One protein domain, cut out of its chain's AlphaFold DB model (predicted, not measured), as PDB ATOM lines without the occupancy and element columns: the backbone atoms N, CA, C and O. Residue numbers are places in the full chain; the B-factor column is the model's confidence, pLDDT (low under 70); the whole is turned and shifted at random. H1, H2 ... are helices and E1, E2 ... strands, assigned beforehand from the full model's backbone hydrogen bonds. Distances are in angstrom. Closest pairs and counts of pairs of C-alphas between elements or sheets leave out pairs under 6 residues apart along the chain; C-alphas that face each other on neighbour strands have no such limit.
ATOM      1  N   PRO A 216     108.174 173.698 109.495       86.44
ATOM      2  CA  PRO A 216     108.927 172.929 110.478       86.44
ATOM      3  C   PRO A 216     110.238 173.641 110.831       86.44
ATOM      4  O   PRO A 216     110.907 174.156 109.925       86.44
ATOM      5  N   PRO A 217     110.668 173.653 112.105       91.69
ATOM      6  CA  PRO A 217     112.014 174.091 112.438       91.69
ATOM      7  C   PRO A 217     113.038 173.209 111.718       91.69
ATOM      8  O   PRO A 217     112.895 171.988 111.653       91.69
ATOM      9  N   ALA A 218     114.080 173.832 111.173       94.50
ATOM     10  CA  ALA A 218     115.189 173.108 110.571       94.50
ATOM     11  C   ALA A 218     116.163 172.633 111.657       94.50
ATOM     12  O   ALA A 218     116.636 173.440 112.459       94.50
ATOM     13  N   PHE A 219     116.494 171.345 111.647       95.62
ATOM     14  CA  PHE A 219     117.713 170.835 112.262       95.62
ATOM     15  C   PHE A 219     118.909 171.253 111.400       95.62
ATOM     16  O   PHE A 219     118.923 171.018 110.188       95.62
ATOM     17  N   VAL A 220     119.917 171.866 112.017       93.75
ATOM     18  CA  VAL A 220     121.184 172.209 111.366       93.75
ATOM     19  C   VAL A 220     122.306 171.482 112.114       93.75
ATOM     20  O   VAL A 220     122.618 171.882 113.242       93.75
ATOM     21  N   PRO A 221     122.912 170.431 111.515       89.44
ATOM     22  CA  PRO A 221     123.909 169.590 112.175       89.44
ATOM     23  C   PRO A 221     125.011 170.402 112.856       89.44
ATOM     24  O   PRO A 221     125.592 171.309 112.259       89.44
ATOM     25  N   GLY A 222     125.284 170.093 114.125       89.06
ATOM     26  CA  GLY A 222     126.312 170.767 114.924       89.06
ATOM     27  C   GLY A 222     126.022 172.220 115.319       89.06
ATOM     28  O   GLY A 222     126.829 172.807 116.035       89.06
ATOM     29  N   LYS A 223     124.914 172.821 114.861       92.56
ATOM     30  CA  LYS A 223     124.634 174.255 115.037       92.56
ATOM     31  C   LYS A 223     123.379 174.544 115.851       92.56
ATOM     32  O   LYS A 223     123.450 175.370 116.755       92.56
ATOM     33  N   GLY A 224     122.232 173.949 115.523       95.56
ATOM     34  CA  GLY A 224     120.971 174.358 116.145       95.56
ATOM     35  C   GLY A 224     119.711 173.674 115.626       95.56
ATOM     36  O   GLY A 224     119.760 172.876 114.691       95.56
ATOM     37  N   ILE A 225     118.577 174.019 116.241       96.06
ATOM     38  CA  ILE A 225     117.246 173.504 115.895       96.06
ATOM     39  C   ILE A 225     116.250 174.670 115.888       96.06
ATOM     40  O   ILE A 225     115.989 175.292 116.921       96.06
ATOM     41  N   GLY A 226     115.670 174.972 114.726       94.06
ATOM     42  CA  GLY A 226     114.719 176.077 114.566       94.06
ATOM     43  C   GLY A 226     115.358 177.451 114.830       94.06
ATOM     44  O   GLY A 226     116.362 177.768 114.195       94.06
ATOM     45  N   PRO A 227     114.797 178.290 115.725       94.50
ATOM     46  CA  PRO A 227     115.332 179.622 116.021       94.50
ATOM     47  C   PRO A 227     116.523 179.604 116.998       94.50
ATOM     48  O   PRO A 227     117.070 180.666 117.312       94.50
ATOM     49  N   PHE A 228     116.911 178.427 117.505       97.31
ATOM     50  CA  PHE A 228     117.955 178.280 118.516       97.31
ATOM     51  C   PHE A 228     119.262 177.744 117.938       97.31
ATOM     52  O   PHE A 228     119.267 176.965 116.983       97.31
ATOM     53  N   SER A 229     120.393 178.144 118.516       97.06
ATOM     54  CA  SER A 229     121.717 177.624 118.152       97.06
ATOM     55  C   SER A 229     122.644 177.525 119.361       97.06
ATOM     56  O   SER A 229     122.548 178.324 120.292       97.06
ATOM     57  N   LEU A 230     123.572 176.569 119.328       96.62
ATOM     58  CA  LEU A 230     124.632 176.451 120.327       96.62
ATOM     59  C   LEU A 230     125.460 177.747 120.378       96.62
ATOM     60  O   LEU A 230     125.723 178.384 119.355       96.62
ATOM     61  N   GLY A 231     125.828 178.174 121.584       96.31
ATOM     62  CA  GLY A 231     126.552 179.424 121.834       96.31
ATOM     63  C   GLY A 231     125.713 180.710 121.755       96.31
ATOM     64  O   GLY A 231     126.224 181.773 122.113       96.31
ATOM     65  N   GLN A 232     124.439 180.649 121.343       97.88
ATOM     66  CA  GLN A 232     123.517 181.795 121.348       97.88
ATOM     67  C   GLN A 232     123.333 182.322 122.777       97.88
ATOM     68  O   GLN A 232     123.096 181.546 123.698       97.88
ATOM     69  N   SER A 233     123.430 183.637 122.991       98.19
ATOM     70  CA  SER A 233     123.256 184.207 124.333       98.19
ATOM     71  C   SER A 233     121.794 184.176 124.789       98.19
ATOM     72  O   SER A 233     120.876 184.333 123.981       98.19
ATOM     73  N   LEU A 234     121.576 184.058 126.101       97.19
ATOM     74  CA  LEU A 234     120.245 184.122 126.719       97.19
ATOM     75  C   LEU A 234     119.490 185.404 126.324       97.19
ATOM     76  O   LEU A 234     118.319 185.342 125.967       97.19
ATOM     77  N   ALA A 235     120.182 186.547 126.279       96.88
ATOM     78  CA  ALA A 235     119.601 187.814 125.838       96.88
ATOM     79  C   ALA A 235     119.153 187.796 124.359       96.88
ATOM     80  O   ALA A 235     118.182 188.460 124.004       96.88
ATOM     81  N   SER A 236     119.830 187.036 123.490       97.38
ATOM     82  CA  SER A 236     119.395 186.829 122.101       97.38
ATOM     83  C   SER A 236     118.222 185.851 121.991       97.38
ATOM     84  O   SER A 236     117.418 185.999 121.077       97.38
ATOM     85  N   VAL A 237     118.092 184.891 122.914       96.56
ATOM     86  CA  VAL A 237     116.912 184.012 123.008       96.56
ATOM     87  C   VAL A 237     115.686 184.792 123.493       96.56
ATOM     88  O   VAL A 237     114.639 184.748 122.855       96.56
ATOM     89  N   GLN A 238     115.820 185.570 124.570       94.94
ATOM     90  CA  GLN A 238     114.728 186.374 125.140       94.94
ATOM     91  C   GLN A 238     114.183 187.416 124.146       94.94
ATOM     92  O   GLN A 238     112.977 187.656 124.095       94.94
ATOM     93  N   LYS A 239     115.044 187.978 123.286       96.12
ATOM     94  CA  LYS A 239     114.653 188.897 122.199       96.12
ATOM     95  C   LYS A 239     113.747 188.281 121.124       96.12
ATOM     96  O   LYS A 239     113.211 189.035 120.317       96.12
ATOM     97  N   LEU A 240     113.555 186.960 121.101       93.50
ATOM     98  CA  LEU A 240     112.612 186.301 120.189       93.50
ATOM     99  C   LEU A 240     111.143 186.454 120.625       93.50
ATOM    100  O   LEU A 240     110.256 186.125 119.844       93.50
ATOM    101  N   GLY A 241     110.867 186.916 121.854       90.06
ATOM    102  CA  GLY A 241     109.498 187.134 122.354       90.06
ATOM    103  C   GLY A 241     108.670 185.858 122.569       90.06
ATOM    104  O   GLY A 241     107.456 185.933 122.741       90.06
ATOM    105  N   LEU A 242     109.309 184.687 122.543       91.75
ATOM    106  CA  LEU A 242     108.668 183.381 122.709       91.75
ATOM    107  C   LEU A 242     108.229 183.156 124.164       91.75
ATOM    108  O   LEU A 242     108.884 183.621 125.097       91.75
ATOM    109  N   ARG A 243     107.142 182.401 124.377       92.12
ATOM    110  CA  ARG A 243     106.676 182.045 125.730       92.12
ATOM    111  C   ARG A 243     107.670 181.067 126.365       92.12
ATOM    112  O   ARG A 243     107.877 179.977 125.835       92.12
ATOM    113  N   SER A 244     108.271 181.436 127.495       93.50
ATOM    114  CA  SER A 244     109.334 180.655 128.144       93.50
ATOM    115  C   SER A 244     109.247 180.664 129.670       93.50
ATOM    116  O   SER A 244     108.773 181.636 130.257       93.50
ATOM    117  N   ARG A 245     109.784 179.619 130.310       93.00
ATOM    118  CA  ARG A 245     109.938 179.494 131.767       93.00
ATOM    119  C   ARG A 245     111.378 179.122 132.120       93.00
ATOM    120  O   ARG A 245     111.924 178.189 131.537       93.00
ATOM    121  N   GLY A 246     111.969 179.837 133.077       89.81
ATOM    122  CA  GLY A 246     113.383 179.727 133.457       89.81
ATOM    123  C   GLY A 246     114.246 180.884 132.914       89.81
ATOM    124  O   GLY A 246     113.692 181.871 132.424       89.81
ATOM    125  N   PRO A 247     115.589 180.789 132.987       93.94
ATOM    126  CA  PRO A 247     116.346 179.634 133.473       93.94
ATOM    127  C   PRO A 247     116.105 179.296 134.953       93.94
ATOM    128  O   PRO A 247     115.874 180.194 135.760       93.94
ATOM    129  N   ASP A 248     116.146 178.009 135.298       92.69
ATOM    130  CA  ASP A 248     116.134 177.524 136.683       92.69
ATOM    131  C   ASP A 248     117.522 177.633 137.354       92.69
ATOM    132  O   ASP A 248     118.488 178.141 136.773       92.69
ATOM    133  N   THR A 249     117.646 177.141 138.590       93.06
ATOM    134  CA  THR A 249     118.908 177.129 139.358       93.06
ATOM    135  C   THR A 249     120.010 176.256 138.748       93.06
ATOM    136  O   THR A 249     121.174 176.410 139.113       93.06
ATOM    137  N   LEU A 250     119.670 175.367 137.810       93.31
ATOM    138  CA  LEU A 250     120.590 174.518 137.049       93.31
ATOM    139  C   LEU A 250     120.787 175.039 135.604       93.31
ATOM    140  O   LEU A 250     121.415 174.374 134.772       93.31
ATOM    141  N   GLY A 251     120.225 176.208 135.279       95.31
ATOM    142  CA  GLY A 251     120.288 176.850 133.970       95.31
ATOM    143  C   GLY A 251     119.328 176.298 132.906       95.31
ATOM    144  O   GLY A 251     119.465 176.676 131.746       95.31
ATOM    145  N   TRP A 252     118.378 175.411 133.217       96.00
ATOM    146  CA  TRP A 252     117.387 174.931 132.237       96.00
ATOM    147  C   TRP A 252     116.267 175.946 131.992       96.00
ATOM    148  O   TRP A 252     115.708 176.505 132.931       96.00
ATOM    149  N   MET A 253     115.871 176.125 130.732       95.38
ATOM    150  CA  MET A 253     114.749 176.970 130.319       95.38
ATOM    151  C   MET A 253     113.832 176.214 129.349       95.38
ATOM    152  O   MET A 253     114.282 175.752 128.303       95.38
ATOM    153  N   CYS A 254     112.543 176.113 129.671       94.38
ATOM    154  CA  CYS A 254     111.513 175.595 128.767       94.38
ATOM    155  C   CYS A 254     110.996 176.722 127.857       94.38
ATOM    156  O   CYS A 254     110.825 177.856 128.314       94.38
ATOM    157  N   VAL A 255     110.730 176.423 126.580       94.25
ATOM    158  CA  VAL A 255     110.185 177.383 125.603       94.25
ATOM    159  C   VAL A 255     109.102 176.733 124.733       94.25
ATOM    160  O   VAL A 255     109.337 175.699 124.105       94.25
ATOM    161  N   ALA A 256     107.938 177.377 124.636       89.94
ATOM    162  CA  ALA A 256     106.922 177.070 123.631       89.94
ATOM    163  C   ALA A 256     107.131 177.944 122.387       89.94
ATOM    164  O   ALA A 256     107.415 179.138 122.488       89.94
ATOM    165  N   THR A 257     106.945 177.364 121.197       80.88
ATOM    166  CA  THR A 257     106.987 178.113 119.923       80.88
ATOM    167  C   THR A 257     105.660 178.112 119.167       80.88
ATOM    168  O   THR A 257     105.577 178.671 118.075       80.88
ATOM    169  N   ASP A 258     104.632 177.473 119.723       74.00
ATOM    170  CA  ASP A 258     103.266 177.482 119.203       74.00
ATOM    171  C   ASP A 258     102.461 178.546 119.962       74.00
ATOM    172  O   ASP A 258     102.480 178.586 121.196       74.00
ATOM    173  N   GLU A 259     101.762 179.416 119.235       69.19
ATOM    174  CA  GLU A 259     100.956 180.488 119.824       69.19
ATOM    175  C   GLU A 259      99.842 179.910 120.715       69.19
ATOM    176  O   GLU A 259      99.201 178.918 120.370       69.19
ATOM    177  N   GLY A 260      99.665 180.479 121.912       68.94
ATOM    178  CA  GLY A 260      98.731 179.971 122.926       68.94
ATOM    179  C   GLY A 260      99.067 178.591 123.524       68.94
ATOM    180  O   GLY A 260      98.368 178.145 124.430       68.94
ATOM    181  N   SER A 261     100.125 177.904 123.071       77.94
ATOM    182  CA  SER A 261     100.511 176.593 123.606       77.94
ATOM    183  C   SER A 261     101.305 176.732 124.900       77.94
ATOM    184  O   SER A 261     102.288 177.473 124.954       77.94
ATOM    185  N   ASP A 262     100.904 175.987 125.928       80.50
ATOM    186  CA  ASP A 262     101.646 175.846 127.186       80.50
ATOM    187  C   ASP A 262     102.709 174.734 127.138       80.50
ATOM    188  O   ASP A 262     103.414 174.545 128.122       80.50
ATOM    189  N   LEU A 263     102.854 173.986 126.038       84.44
ATOM    190  CA  LEU A 263     103.798 172.861 125.977       84.44
ATOM    191  C   LEU A 263     105.263 173.303 125.880       84.44
ATOM    192  O   LEU A 263     105.613 174.171 125.076       84.44
ATOM    193  N   CYS A 264     106.137 172.614 126.611       89.25
ATOM    194  CA  CYS A 264     107.590 172.753 126.529       89.25
ATOM    195  C   CYS A 264     108.162 172.086 125.266       89.25
ATOM    196  O   CYS A 264     108.830 171.058 125.327       89.25
ATOM    197  N   VAL A 265     107.912 172.696 124.104       91.06
ATOM    198  CA  VAL A 265     108.396 172.214 122.796       91.06
ATOM    199  C   VAL A 265     109.933 172.178 122.720       91.06
ATOM    200  O   VAL A 265     110.503 171.316 122.051       91.06
ATOM    201  N   TYR A 266     110.610 173.096 123.416       94.88
ATOM    202  CA  TYR A 266     112.065 173.107 123.566       94.88
ATOM    203  C   TYR A 266     112.481 173.156 125.037       94.88
ATOM    204  O   TYR A 266     111.865 173.872 125.834       94.88
ATOM    205  N   ARG A 267     113.599 172.497 125.366       95.75
ATOM    206  CA  ARG A 267     114.330 172.689 126.631       95.75
ATOM    207  C   ARG A 267     115.758 173.118 126.314       95.75
ATOM    208  O   ARG A 267     116.479 172.419 125.610       95.75
ATOM    209  N   LEU A 268     116.162 174.281 126.810       97.75
ATOM    210  CA  LEU A 268     117.472 174.873 126.555       97.75
ATOM    211  C   LEU A 268     118.290 174.861 127.849       97.75
ATOM    212  O   LEU A 268     117.856 175.442 128.843       97.75
ATOM    213  N   ARG A 269     119.478 174.245 127.855       97.56
ATOM    214  CA  ARG A 269     120.432 174.404 128.967       97.56
ATOM    215  C   ARG A 269     121.268 175.653 128.711       97.56
ATOM    216  O   ARG A 269     121.914 175.757 127.669       97.56
ATOM    217  N   ILE A 270     121.261 176.589 129.650       97.50
ATOM    218  CA  ILE A 270     122.030 177.830 129.611       97.50
ATOM    219  C   ILE A 270     123.245 177.693 130.535       97.50
ATOM    220  O   ILE A 270     123.096 177.615 131.750       97.50
ATOM    221  N   VAL A 271     124.448 177.705 129.961       96.44
ATOM    222  CA  VAL A 271     125.731 177.661 130.683       96.44
ATOM    223  C   VAL A 271     126.507 178.934 130.352       96.44
ATOM    224  O   VAL A 271     126.545 179.360 129.197       96.44
ATOM    225  N   ALA A 272     127.062 179.606 131.367       95.56
ATOM    226  CA  ALA A 272     127.753 180.899 131.225       95.56
ATOM    227  C   ALA A 272     126.976 181.950 130.384       95.56
ATOM    228  O   ALA A 272     127.554 182.717 129.612       95.56
ATOM    229  N   GLY A 273     125.640 181.965 130.500       95.88
ATOM    230  CA  GLY A 273     124.755 182.878 129.764       95.88
ATOM    231  C   GLY A 273     124.524 182.532 128.283       95.88
ATOM    232  O   GLY A 273     123.959 183.359 127.559       95.88
ATOM    233  N   LYS A 274     124.931 181.342 127.820       97.69
ATOM    234  CA  LYS A 274     124.773 180.854 126.438       97.69
ATOM    235  C   LYS A 274     124.051 179.507 126.384       97.69
ATOM    236  O   LYS A 274     124.178 178.700 127.296       97.69
ATOM    237  N   VAL A 275     123.339 179.243 125.291       98.06
ATOM    238  CA  VAL A 275     122.742 177.935 124.982       98.06
ATOM    239  C   VAL A 275     123.853 176.895 124.802       98.06
ATOM    240  O   VAL A 275     124.645 176.988 123.864       98.06
ATOM    241  N   HIS A 276     123.903 175.916 125.703       97.12
ATOM    242  CA  HIS A 276     124.850 174.796 125.692       97.12
ATOM    243  C   HIS A 276     124.236 173.512 125.125       97.12
ATOM    244  O   HIS A 276     124.922 172.716 124.491       97.12
ATOM    245  N   ARG A 277     122.925 173.337 125.324       97.19
ATOM    246  CA  ARG A 277     122.151 172.187 124.850       97.19
ATOM    247  C   ARG A 277     120.745 172.609 124.442       97.19
ATOM    248  O   ARG A 277     120.170 173.508 125.059       97.19
ATOM    249  N   ILE A 278     120.221 171.956 123.409       97.75
ATOM    250  CA  ILE A 278     118.896 172.149 122.821       97.75
ATOM    251  C   ILE A 278     118.216 170.777 122.749       97.75
ATOM    252  O   ILE A 278     118.586 169.958 121.910       97.75
ATOM    253  N   ASP A 279     117.211 170.547 123.587       95.50
ATOM    254  CA  ASP A 279     116.251 169.453 123.420       95.50
ATOM    255  C   ASP A 279     115.058 169.984 122.617       95.50
ATOM    256  O   ASP A 279     114.537 171.061 122.931       95.50
ATOM    257  N   TYR A 280     114.599 169.230 121.620       94.75
ATOM    258  CA  TYR A 280     113.390 169.523 120.850       94.75
ATOM    259  C   TYR A 280     112.434 168.327 120.850       94.75
ATOM    260  O   TYR A 280     112.733 167.299 120.239       94.75
ATOM    261  N   ALA A 281     111.281 168.478 121.507       90.50
ATOM    262  CA  ALA A 281     110.249 167.449 121.601       90.50
ATOM    263  C   ALA A 281     109.346 167.479 120.354       90.50
ATOM    264  O   ALA A 281     108.546 168.398 120.155       90.50
ATOM    265  N   MET A 282     109.483 166.474 119.487       85.88
ATOM    266  CA  MET A 282     108.807 166.421 118.186       85.88
ATOM    267  C   MET A 282     107.319 166.088 118.280       85.88
ATOM    268  O   MET A 282     106.547 166.570 117.457       85.88
ATOM    269  N   ASN A 283     106.919 165.286 119.266       77.44
ATOM    270  CA  ASN A 283     105.526 164.937 119.559       77.44
ATOM    271  C   ASN A 283     104.737 166.134 120.124       77.44
ATOM    272  O   ASN A 283     103.596 166.350 119.732       77.44
ATOM    273  N   LEU A 284     105.366 166.955 120.978       77.44
ATOM    274  CA  LEU A 284     104.754 168.162 121.557       77.44
ATOM    275  C   LEU A 284     104.656 169.325 120.547       77.44
ATOM    276  O   LEU A 284     104.033 170.353 120.827       77.44
ATOM    277  N   SER A 285     105.289 169.189 119.378       75.06
ATOM    278  CA  SER A 285     105.333 170.209 118.335       75.06
ATOM    279  C   SER A 285     104.337 169.931 117.214       75.06
ATOM    280  O   SER A 285     104.504 168.989 116.435       75.06
ATOM    281  N   ARG A 286     103.394 170.858 116.995       68.69
ATOM    282  CA  ARG A 286     102.508 170.838 115.811       68.69
ATOM    283  C   ARG A 286     103.276 170.996 114.485       68.69
ATOM    284  O   ARG A 286     102.680 170.901 113.415       68.69
ATOM    285  N   LYS A 287     104.584 171.286 114.531       76.56
ATOM    286  CA  LYS A 287     105.413 171.631 113.366       76.56
ATOM    287  C   LYS A 287     106.218 170.465 112.784       76.56
ATOM    288  O   LYS A 287     106.741 170.601 111.681       76.56
ATOM    289  N   GLY A 288     106.382 169.353 113.508       83.94
ATOM    290  CA  GLY A 288     107.349 168.307 113.136       83.94
ATOM    291  C   GLY A 288     108.803 168.815 113.128       83.94
ATOM    292  O   GLY A 288     109.129 169.778 113.820       83.94
ATOM    293  N   LEU A 289     109.695 168.193 112.354       90.81
ATOM    294  CA  LEU A 289     111.092 168.625 112.181       90.81
ATOM    295  C   LEU A 289     111.510 168.543 110.709       90.81
ATOM    296  O   LEU A 289     111.210 167.556 110.040       90.81
ATOM    297  N   LYS A 290     112.247 169.540 110.212       92.56
ATOM    298  CA  LYS A 290     112.907 169.477 108.900       92.56
ATOM    299  C   LYS A 290     114.370 169.072 109.056       92.56
ATOM    300  O   LYS A 290     115.111 169.739 109.774       92.56
ATOM    301  N   VAL A 291     114.803 168.038 108.338       93.31
ATOM    302  CA  VAL A 291     116.206 167.591 108.288       93.31
ATOM    303  C   VAL A 291     116.640 167.565 106.822       93.31
ATOM    304  O   VAL A 291     116.101 166.816 106.012       93.31
ATOM    305  N   GLY A 292     117.573 168.443 106.449       90.69
ATOM    306  CA  GLY A 292     117.959 168.628 105.046       90.69
ATOM    307  C   GLY A 292     116.771 169.063 104.175       90.69
ATOM    308  O   GLY A 292     116.201 170.139 104.374       90.69
ATOM    309  N   SER A 293     116.403 168.234 103.195       88.88
ATOM    310  CA  SER A 293     115.222 168.417 102.339       88.88
ATOM    311  C   SER A 293     113.935 167.803 102.904       88.88
ATOM    312  O   SER A 293     112.856 168.189 102.464       88.88
ATOM    313  N   GLU A 294     114.034 166.869 103.850       89.62
ATOM    314  CA  GLU A 294     112.917 166.047 104.334       89.62
ATOM    315  C   GLU A 294     112.208 166.677 105.541       89.62
ATOM    316  O   GLU A 294     112.788 167.474 106.284       89.62
ATOM    317  N   VAL A 295     110.936 166.320 105.737       87.06
ATOM    318  CA  VAL A 295     110.081 166.803 106.830       87.06
ATOM    319  C   VAL A 295     109.439 165.612 107.531       87.06
ATOM    320  O   VAL A 295     108.766 164.805 106.898       87.06
ATOM    321  N   PHE A 296     109.622 165.540 108.847       86.62
ATOM    322  CA  PHE A 296     109.149 164.465 109.712       86.62
ATOM    323  C   PHE A 296     108.080 164.999 110.669       86.62
ATOM    324  O   PHE A 296     108.379 165.768 111.584       86.62
ATOM    325  N   THR A 297     106.827 164.606 110.451       79.06
ATOM    326  CA  THR A 297     105.671 164.936 111.303       79.06
ATOM    327  C   THR A 297     105.370 163.805 112.282       79.06
ATOM    328  O   THR A 297     105.528 162.645 111.918       79.06
ATOM    329  N   TRP A 298     104.889 164.126 113.488       74.19
ATOM    330  CA  TRP A 298     104.574 163.120 114.509       74.19
ATOM    331  C   TRP A 298     103.482 162.128 114.068       74.19
ATOM    332  O   TRP A 298     102.396 162.549 113.660       74.19
ATOM    333  N   GLY A 299     103.747 160.827 114.204       65.31
ATOM    334  CA  GLY A 299     102.750 159.769 114.015       65.31
ATOM    335  C   GLY A 299     102.492 159.357 112.562       65.31
ATOM    336  O   GLY A 299     101.366 158.990 112.242       65.31
ATOM    337  N   SER A 300     103.491 159.424 111.675       66.25
ATOM    338  CA  SER A 300     103.475 158.650 110.423       66.25
ATOM    339  C   SER A 300     104.265 157.346 110.576       66.25
ATOM    340  O   SER A 300     105.277 157.322 111.272       66.25
ATOM    341  N   ASP A 301     103.819 156.275 109.914       54.34
ATOM    342  CA  ASP A 301     104.302 154.898 110.139       54.34
ATOM    343  C   ASP A 301     105.840 154.755 110.067       54.34
ATOM    344  O   ASP A 301     106.457 154.149 110.940       54.34
ATOM    345  N   ASP A 302     106.476 155.388 109.075       69.56
ATOM    346  CA  ASP A 302     107.933 155.364 108.869       69.56
ATOM    347  C   ASP A 302     108.709 156.474 109.618       69.56
ATOM    348  O   ASP A 302     109.927 156.591 109.449       69.56
ATOM    349  N   GLN A 303     108.052 157.322 110.425       81.25
ATOM    350  CA  GLN A 303     108.648 158.559 110.961       81.25
ATOM    351  C   GLN A 303     109.976 158.312 111.689       81.25
ATOM    352  O   GLN A 303     110.968 158.985 111.403       81.25
ATOM    353  N   LEU A 304     110.000 157.366 112.633       83.69
ATOM    354  CA  LEU A 304     111.176 157.092 113.461       83.69
ATOM    355  C   LEU A 304     112.333 156.524 112.625       83.69
ATOM    356  O   LEU A 304     113.483 156.923 112.806       83.69
ATOM    357  N   LEU A 305     112.030 155.630 111.679       85.62
ATOM    358  CA  LEU A 305     113.016 155.007 110.796       85.62
ATOM    359  C   LEU A 305     113.628 156.031 109.826       85.62
ATOM    360  O   LEU A 305     114.851 156.100 109.686       85.62
ATOM    361  N   GLY A 306     112.787 156.863 109.206       89.12
ATOM    362  CA  GLY A 306     113.221 157.953 108.335       89.12
ATOM    363  C   GLY A 306     114.059 158.991 109.084       89.12
ATOM    364  O   GLY A 306     115.160 159.319 108.653       89.12
ATOM    365  N   LEU A 307     113.602 159.435 110.258       90.25
ATOM    366  CA  LEU A 307     114.331 160.400 111.082       90.25
ATOM    367  C   LEU A 307     115.701 159.864 111.524       90.25
ATOM    368  O   LEU A 307     116.698 160.582 111.425       90.25
ATOM    369  N   ARG A 308     115.782 158.592 111.950       91.25
ATOM    370  CA  ARG A 308     117.057 157.928 112.273       91.25
ATOM    371  C   ARG A 308     118.009 157.919 111.085       91.25
ATOM    372  O   ARG A 308     119.178 158.260 111.247       91.25
ATOM    373  N   LYS A 309     117.516 157.560 109.898       91.31
ATOM    374  CA  LYS A 309     118.303 157.544 108.659       91.31
ATOM    375  C   LYS A 309     118.853 158.936 108.331       91.31
ATOM    376  O   LYS A 309     120.047 159.066 108.071       91.31
ATOM    377  N   SER A 310     118.020 159.971 108.398       92.06
ATOM    378  CA  SER A 310     118.377 161.329 107.959       92.06
ATOM    379  C   SER A 310     119.170 162.140 108.993       92.06
ATOM    380  O   SER A 310     119.828 163.112 108.632       92.06
ATOM    381  N   LEU A 311     119.180 161.709 110.260       92.88
ATOM    382  CA  LEU A 311     120.132 162.152 111.290       92.88
ATOM    383  C   LEU A 311     121.410 161.283 111.353       92.88
ATOM    384  O   LEU A 311     122.321 161.594 112.120       92.88
ATOM    385  N   GLY A 312     121.498 160.185 110.593       91.88
ATOM    386  CA  GLY A 312     122.630 159.253 110.653       91.88
ATOM    387  C   GLY A 312     122.777 158.561 112.016       91.88
ATOM    388  O   GLY A 312     123.881 158.458 112.546       91.88
ATOM    389  N   CYS A 313     121.662 158.156 112.619       92.06
ATOM    390  CA  CYS A 313     121.598 157.511 113.929       92.06
ATOM    391  C   CYS A 313     122.069 156.047 113.894       92.06
ATOM    392  O   CYS A 313     121.695 155.298 112.991       92.06
ATOM    393  N   GLY A 314     122.870 155.647 114.889       85.44
ATOM    394  CA  GLY A 314     123.437 154.299 115.016       85.44
ATOM    395  C   GLY A 314     122.488 153.258 115.625       85.44
ATOM    396  O   GLY A 314     121.265 153.333 115.472       85.44
ATOM    397  N   GLU A 315     123.065 152.277 116.322       81.25
ATOM    398  CA  GLU A 315     122.329 151.294 117.130       81.25
ATOM    399  C   GLU A 315     121.701 151.937 118.378       81.25
ATOM    400  O   GLU A 315     122.127 152.999 118.833       81.25
ATOM    401  N   THR A 316     120.646 151.315 118.907       79.31
ATOM    402  CA  THR A 316     119.841 151.876 120.001       79.31
ATOM    403  C   THR A 316     120.253 151.321 121.353       79.31
ATOM    404  O   THR A 316     120.254 150.111 121.562       79.31
ATOM    405  N   GLU A 317     120.526 152.228 122.284       74.50
ATOM    406  CA  GLU A 317     120.823 151.942 123.681       74.50
ATOM    407  C   GLU A 317     119.528 152.068 124.497       74.50
ATOM    408  O   GLU A 317     118.959 153.156 124.625       74.50
ATOM    409  N   SER A 318     119.043 150.952 125.042       74.19
ATOM    410  CA  SER A 318     117.911 150.942 125.977       74.19
ATOM    411  C   SER A 318     118.360 151.405 127.364       74.19
ATOM    412  O   SER A 318     119.356 150.908 127.890       74.19
ATOM    413  N   MET A 319     117.611 152.322 127.973       68.06
ATOM    414  CA  MET A 319     117.886 152.894 129.291       68.06
ATOM    415  C   MET A 319     116.631 152.854 130.175       68.06
ATOM    416  O   MET A 319     115.508 152.657 129.709       68.06
ATOM    417  N   GLU A 320     116.812 153.056 131.479       57.22
ATOM    418  CA  GLU A 320     115.691 153.234 132.400       57.22
ATOM    419  C   GLU A 320     114.965 154.555 132.076       57.22
ATOM    420  O   GLU A 320     115.571 155.626 132.090       57.22
ATOM    421  N   GLY A 321     113.681 154.469 131.713       60.41
ATOM    422  CA  GLY A 321     112.863 155.606 131.266       60.41
ATOM    423  C   GLY A 321     112.807 155.850 129.748       60.41
ATOM    424  O   GLY A 321     112.017 156.686 129.313       60.41
ATOM    425  N   GLY A 322     113.576 155.130 128.920       75.62
ATOM    426  CA  GLY A 322     113.474 155.258 127.460       75.62
ATOM    427  C   GLY A 322     114.630 154.652 126.666       75.62
ATOM    428  O   GLY A 322     115.629 154.197 127.212       75.62
ATOM    429  N   ALA A 323     114.506 154.665 125.344       81.44
ATOM    430  CA  ALA A 323     115.555 154.288 124.408       81.44
ATOM    431  C   ALA A 323     116.244 155.545 123.855       81.44
ATOM    432  O   ALA A 323     115.575 156.502 123.465       81.44
ATOM    433  N   SER A 324     117.576 155.545 123.765       85.31
ATOM    434  CA  SER A 324     118.324 156.619 123.101       85.31
ATOM    435  C   SER A 324     119.241 156.084 122.005       85.31
ATOM    436  O   SER A 324     119.520 154.889 121.899       85.31
ATOM    437  N   THR A 325     119.648 156.949 121.087       89.69
ATOM    438  CA  THR A 325     120.516 156.593 119.963       89.69
ATOM    439  C   THR A 325     121.395 157.790 119.628       89.69
ATOM    440  O   THR A 325     120.896 158.892 119.401       89.69
ATOM    441  N   THR A 326     122.712 157.582 119.592       90.62
ATOM    442  CA  THR A 326     123.666 158.618 119.169       90.62
ATOM    443  C   THR A 326     123.684 158.719 117.641       90.62
ATOM    444  O   THR A 326     123.626 157.706 116.938       90.62
ATOM    445  N   CYS A 327     123.744 159.946 117.122       92.19
ATOM    446  CA  CYS A 327     123.592 160.249 115.699       92.19
ATOM    447  C   CYS A 327     124.758 161.082 115.144       92.19
ATOM    448  O   CYS A 327     125.566 161.642 115.897       92.19
ATOM    449  N   GLN A 328     124.874 161.144 113.812       88.56
ATOM    450  CA  GLN A 328     126.000 161.790 113.138       88.56
ATOM    451  C   GLN A 328     126.159 163.245 113.583       88.56
ATOM    452  O   GLN A 328     125.255 164.070 113.472       88.56
ATOM    453  N   SER A 329     127.353 163.552 114.084       85.69
ATOM    454  CA  SER A 329     127.705 164.859 114.628       85.69
ATOM    455  C   SER A 329     128.949 165.383 113.901       85.69
ATOM    456  O   SER A 329     129.911 164.629 113.740       85.69
ATOM    457  N   PRO A 330     128.956 166.637 113.405       83.12
ATOM    458  CA  PRO A 330     129.975 167.104 112.456       83.12
ATOM    459  C   PRO A 330     131.334 167.421 113.096       83.12
ATOM    460  O   PRO A 330     132.325 167.576 112.387       83.12
ATOM    461  N   THR A 331     131.403 167.520 114.425       83.81
ATOM    462  CA  THR A 331     132.650 167.623 115.193       83.81
ATOM    463  C   THR A 331     132.540 166.741 116.436       83.81
ATOM    464  O   THR A 331     131.439 166.394 116.853       83.81
ATOM    465  N   LYS A 332     133.671 166.402 117.069       81.44
ATOM    466  CA  LYS A 332     133.656 165.676 118.353       81.44
ATOM    467  C   LYS A 332     133.123 166.518 119.523       81.44
ATOM    468  O   LYS A 332     132.693 165.948 120.510       81.44
ATOM    469  N   GLN A 333     133.147 167.848 119.402       87.69
ATOM    470  CA  GLN A 333     132.739 168.802 120.444       87.69
ATOM    471  C   GLN A 333     131.220 169.014 120.524       87.69
ATOM    472  O   GLN A 333     130.753 169.763 121.379       87.69
ATOM    473  N   VAL A 334     130.444 168.404 119.625       91.75
ATOM    474  CA  VAL A 334     128.983 168.472 119.625       91.75
ATOM    475  C   VAL A 334     128.435 167.056 119.515       91.75
ATOM    476  O   VAL A 334     128.927 166.263 118.719       91.75
ATOM    477  N   THR A 335     127.408 166.742 120.293       93.00
ATOM    478  CA  THR A 335     126.664 165.485 120.227       93.00
ATOM    479  C   THR A 335     125.257 165.735 119.695       93.00
ATOM    480  O   THR A 335     124.600 166.716 120.043       93.00
ATOM    481  N   THR A 336     124.793 164.818 118.851       94.69
ATOM    482  CA  THR A 336     123.400 164.713 118.410       94.69
ATOM    483  C   THR A 336     122.845 163.394 118.931       94.69
ATOM    484  O   THR A 336     123.463 162.346 118.713       94.69
ATOM    485  N   LYS A 337     121.688 163.424 119.592       93.31
ATOM    486  CA  LYS A 337     120.970 162.220 120.027       93.31
ATOM    487  C   LYS A 337     119.509 162.265 119.598       93.31
ATOM    488  O   LYS A 337     118.910 163.334 119.496       93.31
ATOM    489  N   LEU A 338     118.945 161.083 119.387       93.06
ATOM    490  CA  LEU A 338     117.513 160.853 119.246       93.06
ATOM    491  C   LEU A 338     117.061 159.953 120.401       93.06
ATOM    492  O   LEU A 338     117.677 158.911 120.625       93.06
ATOM    493  N   SER A 339     116.002 160.343 121.107       90.00
ATOM    494  CA  SER A 339     115.488 159.614 122.273       90.00
ATOM    495  C   SER A 339     113.974 159.429 122.193       90.00
ATOM    496  O   SER A 339     113.260 160.399 121.940       90.00
ATOM    497  N   GLU A 340     113.497 158.209 122.448       86.50
ATOM    498  CA  GLU A 340     112.081 157.863 122.631       86.50
ATOM    499  C   GLU A 340     111.860 157.383 124.073       86.50
ATOM    500  O   GLU A 340     112.606 156.542 124.573       86.50
ATOM    501  N   GLY A 341     110.836 157.891 124.750       79.75
ATOM    502  CA  GLY A 341     110.463 157.478 126.106       79.75
ATOM    503  C   GLY A 341     109.110 158.060 126.503       79.75
ATOM    504  O   GLY A 341     108.495 158.767 125.710       79.75
ATOM    505  N   ASP A 342     108.649 157.796 127.721       74.75
ATOM    506  CA  ASP A 342     107.397 158.361 128.235       74.75
ATOM    507  C   ASP A 342     107.677 159.530 129.193       74.75
ATOM    508  O   ASP A 342     108.465 159.399 130.129       74.75
ATOM    509  N   GLU A 343     107.008 160.669 128.990       75.00
ATOM    510  CA  GLU A 343     106.999 161.789 129.941       75.00
ATOM    511  C   GLU A 343     105.603 162.002 130.536       75.00
ATOM    512  O   GLU A 343     104.613 162.177 129.823       75.00
ATOM    513  N   ASN A 344     105.534 162.010 131.868       75.44
ATOM    514  CA  ASN A 344     104.303 162.216 132.628       75.44
ATOM    515  C   ASN A 344     103.832 163.675 132.500       75.44
ATOM    516  O   ASN A 344     104.622 164.602 132.678       75.44
ATOM    517  N   GLU A 345     102.531 163.910 132.318       70.88
ATOM    518  CA  GLU A 345     101.960 165.252 132.106       70.88
ATOM    519  C   GLU A 345     102.182 166.237 133.266       70.88
ATOM    520  O   GLU A 345     102.128 167.454 133.077       70.88
ATOM    521  N   CYS A 346     102.431 165.700 134.464       77.06
ATOM    522  CA  CYS A 346     102.758 166.449 135.673       77.06
ATOM    523  C   CYS A 346     104.229 166.906 135.733       77.06
ATOM    524  O   CYS A 346     104.636 167.542 136.704       77.06
ATOM    525  N   SER A 347     105.046 166.578 134.727       81.00
ATOM    526  CA  SER A 347     106.437 167.013 134.638       81.00
ATOM    527  C   SER A 347     106.534 168.518 134.393       81.00
ATOM    528  O   SER A 347     105.956 169.077 133.456       81.00
ATOM    529  N   GLU A 348     107.366 169.175 135.200       77.56
ATOM    530  CA  GLU A 348     107.766 170.573 135.016       77.56
ATOM    531  C   GLU A 348     108.377 170.852 133.632       77.56
ATOM    532  O   GLU A 348     108.345 171.990 133.159       77.56
ATOM    533  N   TRP A 349     108.904 169.814 132.979       84.50
ATOM    534  CA  TRP A 349     109.534 169.877 131.663       84.50
ATOM    535  C   TRP A 349     108.583 169.604 130.498       84.50
ATOM    536  O   TRP A 349     109.026 169.663 129.353       84.50
ATOM    537  N   THR A 350     107.293 169.383 130.772       81.06
ATOM    538  CA  THR A 350     106.237 169.236 129.758       81.06
ATOM    539  C   THR A 350     105.395 170.511 129.605       81.06
ATOM    540  O   THR A 350     104.913 170.773 128.499       81.06
ATOM    541  N   ARG A 351     105.230 171.342 130.655       85.00
ATOM    542  CA  ARG A 351     104.363 172.546 130.625       85.00
ATOM    543  C   ARG A 351     105.021 173.835 131.169       85.00
ATOM    544  O   ARG A 351     105.779 173.832 132.138       85.00
ATOM    545  N   LEU A 352     104.691 174.961 130.529       85.75
ATOM    546  CA  LEU A 352     105.033 176.336 130.923       85.75
ATOM    547  C   LEU A 352     104.203 176.821 132.114       85.75
ATOM    548  O   LEU A 352     104.719 177.517 132.985       85.75
ATOM    549  N   THR A 353     102.915 176.491 132.136       83.75
ATOM    550  CA  THR A 353     102.076 176.644 133.324       83.75
ATOM    551  C   THR A 353     102.481 175.583 134.351       83.75
ATOM    552  O   THR A 353     102.758 174.450 133.948       83.75
ATOM    553  N   PRO A 354     102.555 175.910 135.659       79.81
ATOM    554  CA  PRO A 354     102.900 174.927 136.680       79.81
ATOM    555  C   PRO A 354     101.971 173.705 136.596       79.81
ATOM    556  O   PRO A 354     100.748 173.882 136.630       79.81
ATOM    557  N   PRO A 355     102.512 172.483 136.451       71.75
ATOM    558  CA  PRO A 355     101.690 171.286 136.336       71.75
ATOM    559  C   PRO A 355     100.910 170.999 137.631       71.75
ATOM    560  O   PRO A 355     101.346 171.387 138.721       71.75
ATOM    561  N   PRO A 356      99.770 170.286 137.551       71.69
ATOM    562  CA  PRO A 356      99.096 169.781 138.740       71.69
ATOM    563  C   PRO A 356      99.986 168.750 139.463       71.69
ATOM    564  O   PRO A 356     100.758 168.053 138.800       71.69
ATOM    565  N   PRO A 357      99.867 168.595 140.798       79.38
ATOM    566  CA  PRO A 357     100.666 167.631 141.551       79.38
ATOM    567  C   PRO A 357     100.541 166.207 141.000       79.38
ATOM    568  O   PRO A 357      99.426 165.739 140.757       79.38
ATOM    569  N   CYS A 358     101.677 165.518 140.857       73.50
ATOM    570  CA  CYS A 358     101.731 164.126 140.418       73.50
ATOM    571  C   CYS A 358     100.805 163.240 141.263       73.50
ATOM    572  O   CYS A 358     100.889 163.233 142.494       73.50
ATOM    573  N   LYS A 359      99.958 162.457 140.594       76.62
ATOM    574  CA  LYS A 359      99.144 161.398 141.196       76.62
ATOM    575  C   LYS A 359      99.370 160.093 140.444       76.62
ATOM    576  O   LYS A 359      99.751 160.096 139.275       76.62
ATOM    577  N   GLU A 360      99.107 158.984 141.119       61.12
ATOM    578  CA  GLU A 360      99.064 157.667 140.494       61.12
ATOM    579  C   GLU A 360      98.006 157.657 139.375       61.12
ATOM    580  O   GLU A 360      96.883 158.128 139.566       61.12
ATOM    581  N   GLY A 361      98.383 157.190 138.180       57.91
ATOM    582  CA  GLY A 361      97.521 157.245 136.992       57.91
ATOM    583  C   GLY A 361      97.427 158.610 136.287       57.91
ATOM    584  O   GLY A 361      96.466 158.822 135.547       57.91
ATOM    585  N   ALA A 362      98.384 159.525 136.494       59.22
ATOM    586  CA  ALA A 362      98.591 160.671 135.597       59.22
ATOM    587  C   ALA A 362      98.837 160.210 134.144       59.22
ATOM    588  O   ALA A 362      99.338 159.103 133.926       59.22
ATOM    589  N   LEU A 363      98.493 161.035 133.148       57.59
ATOM    590  CA  LEU A 363      98.722 160.673 131.747       57.59
ATOM    591  C   LEU A 363     100.213 160.744 131.401       57.59
ATOM    592  O   LEU A 363     100.884 161.729 131.712       57.59
ATOM    593  N   ASN A 364     100.703 159.726 130.699       65.50
ATOM    594  CA  ASN A 364     102.025 159.718 130.084       65.50
ATOM    595  C   ASN A 364     101.887 159.995 128.584       65.50
ATOM    596  O   ASN A 364     100.981 159.469 127.935       65.50
ATOM    597  N   TYR A 365     102.803 160.786 128.032       64.44
ATOM    598  CA  TYR A 365     102.926 161.000 126.594       64.44
ATOM    599  C   TYR A 365     104.235 160.389 126.099       64.44
ATOM    600  O   TYR A 365     105.288 160.676 126.672       64.44
ATOM    601  N   ARG A 366     104.200 159.651 124.982       71.88
ATOM    602  CA  ARG A 366     105.430 159.287 124.266       71.88
ATOM    603  C   ARG A 366     106.143 160.554 123.806       71.88
ATOM    604  O   ARG A 366     105.665 161.231 122.895       71.88
ATOM    605  N   ASN A 367     107.280 160.860 124.415       78.94
ATOM    606  CA  ASN A 367     108.209 161.880 123.960       78.94
ATOM    607  C   ASN A 367     109.144 161.289 122.893       78.94
ATOM    608  O   ASN A 367     109.781 160.264 123.120       78.94
ATOM    609  N   LEU A 368     109.265 161.981 121.757       88.31
ATOM    610  CA  LEU A 368     110.345 161.774 120.795       88.31
ATOM    611  C   LEU A 368     111.174 163.060 120.714       88.31
ATOM    612  O   LEU A 368     110.751 164.039 120.098       88.31
ATOM    613  N   THR A 369     112.352 163.061 121.334       91.62
ATOM    614  CA  THR A 369     113.225 164.238 121.429       91.62
ATOM    615  C   THR A 369     114.447 164.113 120.525       91.62
ATOM    616  O   THR A 369     115.153 163.105 120.555       91.62
ATOM    617  N   VAL A 370     114.735 165.178 119.770       94.19
ATOM    618  CA  VAL A 370     116.046 165.402 119.142       94.19
ATOM    619  C   VAL A 370     116.852 166.338 120.036       94.19
ATOM    620  O   VAL A 370     116.448 167.472 120.292       94.19
ATOM    621  N   GLU A 371     117.990 165.852 120.514       94.69
ATOM    622  CA  GLU A 371     118.934 166.565 121.372       94.69
ATOM    623  C   GLU A 371     120.160 166.995 120.557       94.69
ATOM    624  O   GLU A 371     120.734 166.201 119.806       94.69
ATOM    625  N   LEU A 372     120.595 168.240 120.754       95.62
ATOM    626  CA  LEU A 372     121.877 168.759 120.286       95.62
ATOM    627  C   LEU A 372     122.605 169.433 121.459       95.62
ATOM    628  O   LEU A 372     122.118 170.438 121.980       95.62
ATOM    629  N   SER A 373     123.766 168.916 121.863       94.62
ATOM    630  CA  SER A 373     124.559 169.443 122.986       94.62
ATOM    631  C   SER A 373     125.995 169.724 122.574       94.62
ATOM    632  O   SER A 373     126.597 168.931 121.858       94.62
ATOM    633  N   ALA A 374     126.582 170.810 123.070       91.50
ATOM    634  CA  ALA A 374     128.035 170.894 123.165       91.50
ATOM    635  C   ALA A 374     128.557 169.901 124.228       91.50
ATOM    636  O   ALA A 374     127.811 169.500 125.128       91.50
ATOM    637  N   GLN A 375     129.822 169.502 124.097       81.31
ATOM    638  CA  GLN A 375     130.610 168.905 125.177       81.31
ATOM    639  C   GLN A 375     131.296 170.016 125.987       81.31
ATOM    640  O   GLN A 375     131.692 171.027 125.401       81.31
TER     641      GLN A 375
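What this domain is: This is residues 216 to 375 of the 376 residues of the protein "Thioredoxin-like_fold domain-containing protein" of Corallococcus sp. H22C18031201 (UniProt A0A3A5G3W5). One large, twisted sheet of eight strands makes the main wall, with the helix H2 and a small sheet, E1 E6 E7, covering part of one of its faces. The short helix H1 sits beside the strands E4 and E5, and the long link from E10 to E11 loops out beyond the ends of those two strands. The 160 printed residues have two named helices and eleven named strands in the order E1 H1 E2 E3 E4 E5 E6 E7 H2 E8 E9 E10 E11. The large sheet, E2 E3 E4 E5 E11 E10 E9 E8, is antiparallel and the small one mixed; the class is mostly strand, with 75 residues in named elements, under half. The whole is compact, with a radius of gyration of the C-alphas of 15.2 A and spans of 39 by 37 by 29 A.

Where its parts are: E1, residues 218 to 220, begins at C-alpha 218 (115.189, 173.108, 110.571). H1 is residues 234 to 238, E2 243 to 245, E3 252 to 256. E4, residues 266 to 271, is 16.1 A long, and E5, 274 to 281, is 20.3 A and bends by 55 degrees at residue 277. E6 is 289 to 291, E7 294 to 296, H2 303 to 310 and E8 317 to 319. E9, 322 to 327, is 16.3 A long. E10, 334 to 344, is 28.6 A and bends by 68 degrees at residue 341. E11, 364 to 374, is 29.1 A, bends by 52 degrees at residue 368 and ends at C-alpha 374 (128.035, 170.894, 123.165).

How they stand to each other: E2 E3 E4 E5 and E8 E9 E10 E11 are meanders, each strand the antiparallel neighbour of the one before. E5 and E11 are antiparallel neighbours at 149 degrees, with N 278 and O 372 2.8 A apart, within hydrogen-bond range. In the hairpin of E10 and E11, N 367 and O 341 are 2.7 A apart. H2 is on the large sheet at a height of 10.1 A, over E10 and along it, at 3 degrees on the local plane. H2 is also on the small sheet; its closest C-alphas to E7 are those of Gln 303 and Phe 296, 6.1 A. E1 and E6 are parallel, with N 219 and O 290 at 2.8 A; E6 and E7 form a hairpin, with N 296 and O 289 at 2.8 A. H1 stands at the large sheet's level; its closest C-alpha to E5 is Leu 234 to Lys 274, 5.6 A. In H1 and H2 every O i to N i+4 pair is within hydrogen-bond range.

The domain as a whole: The C-alphas farthest apart, of Thr 331 and Glu 360, are 43.2 A apart. The printed part has no cut. The links E1 to H1 and E10 to E11 are long. The mean pLDDT of the printed part is 85.9; residues 259 to 260, 286, 299 to 302, 319 to 321 and 360 to 365 are under 70.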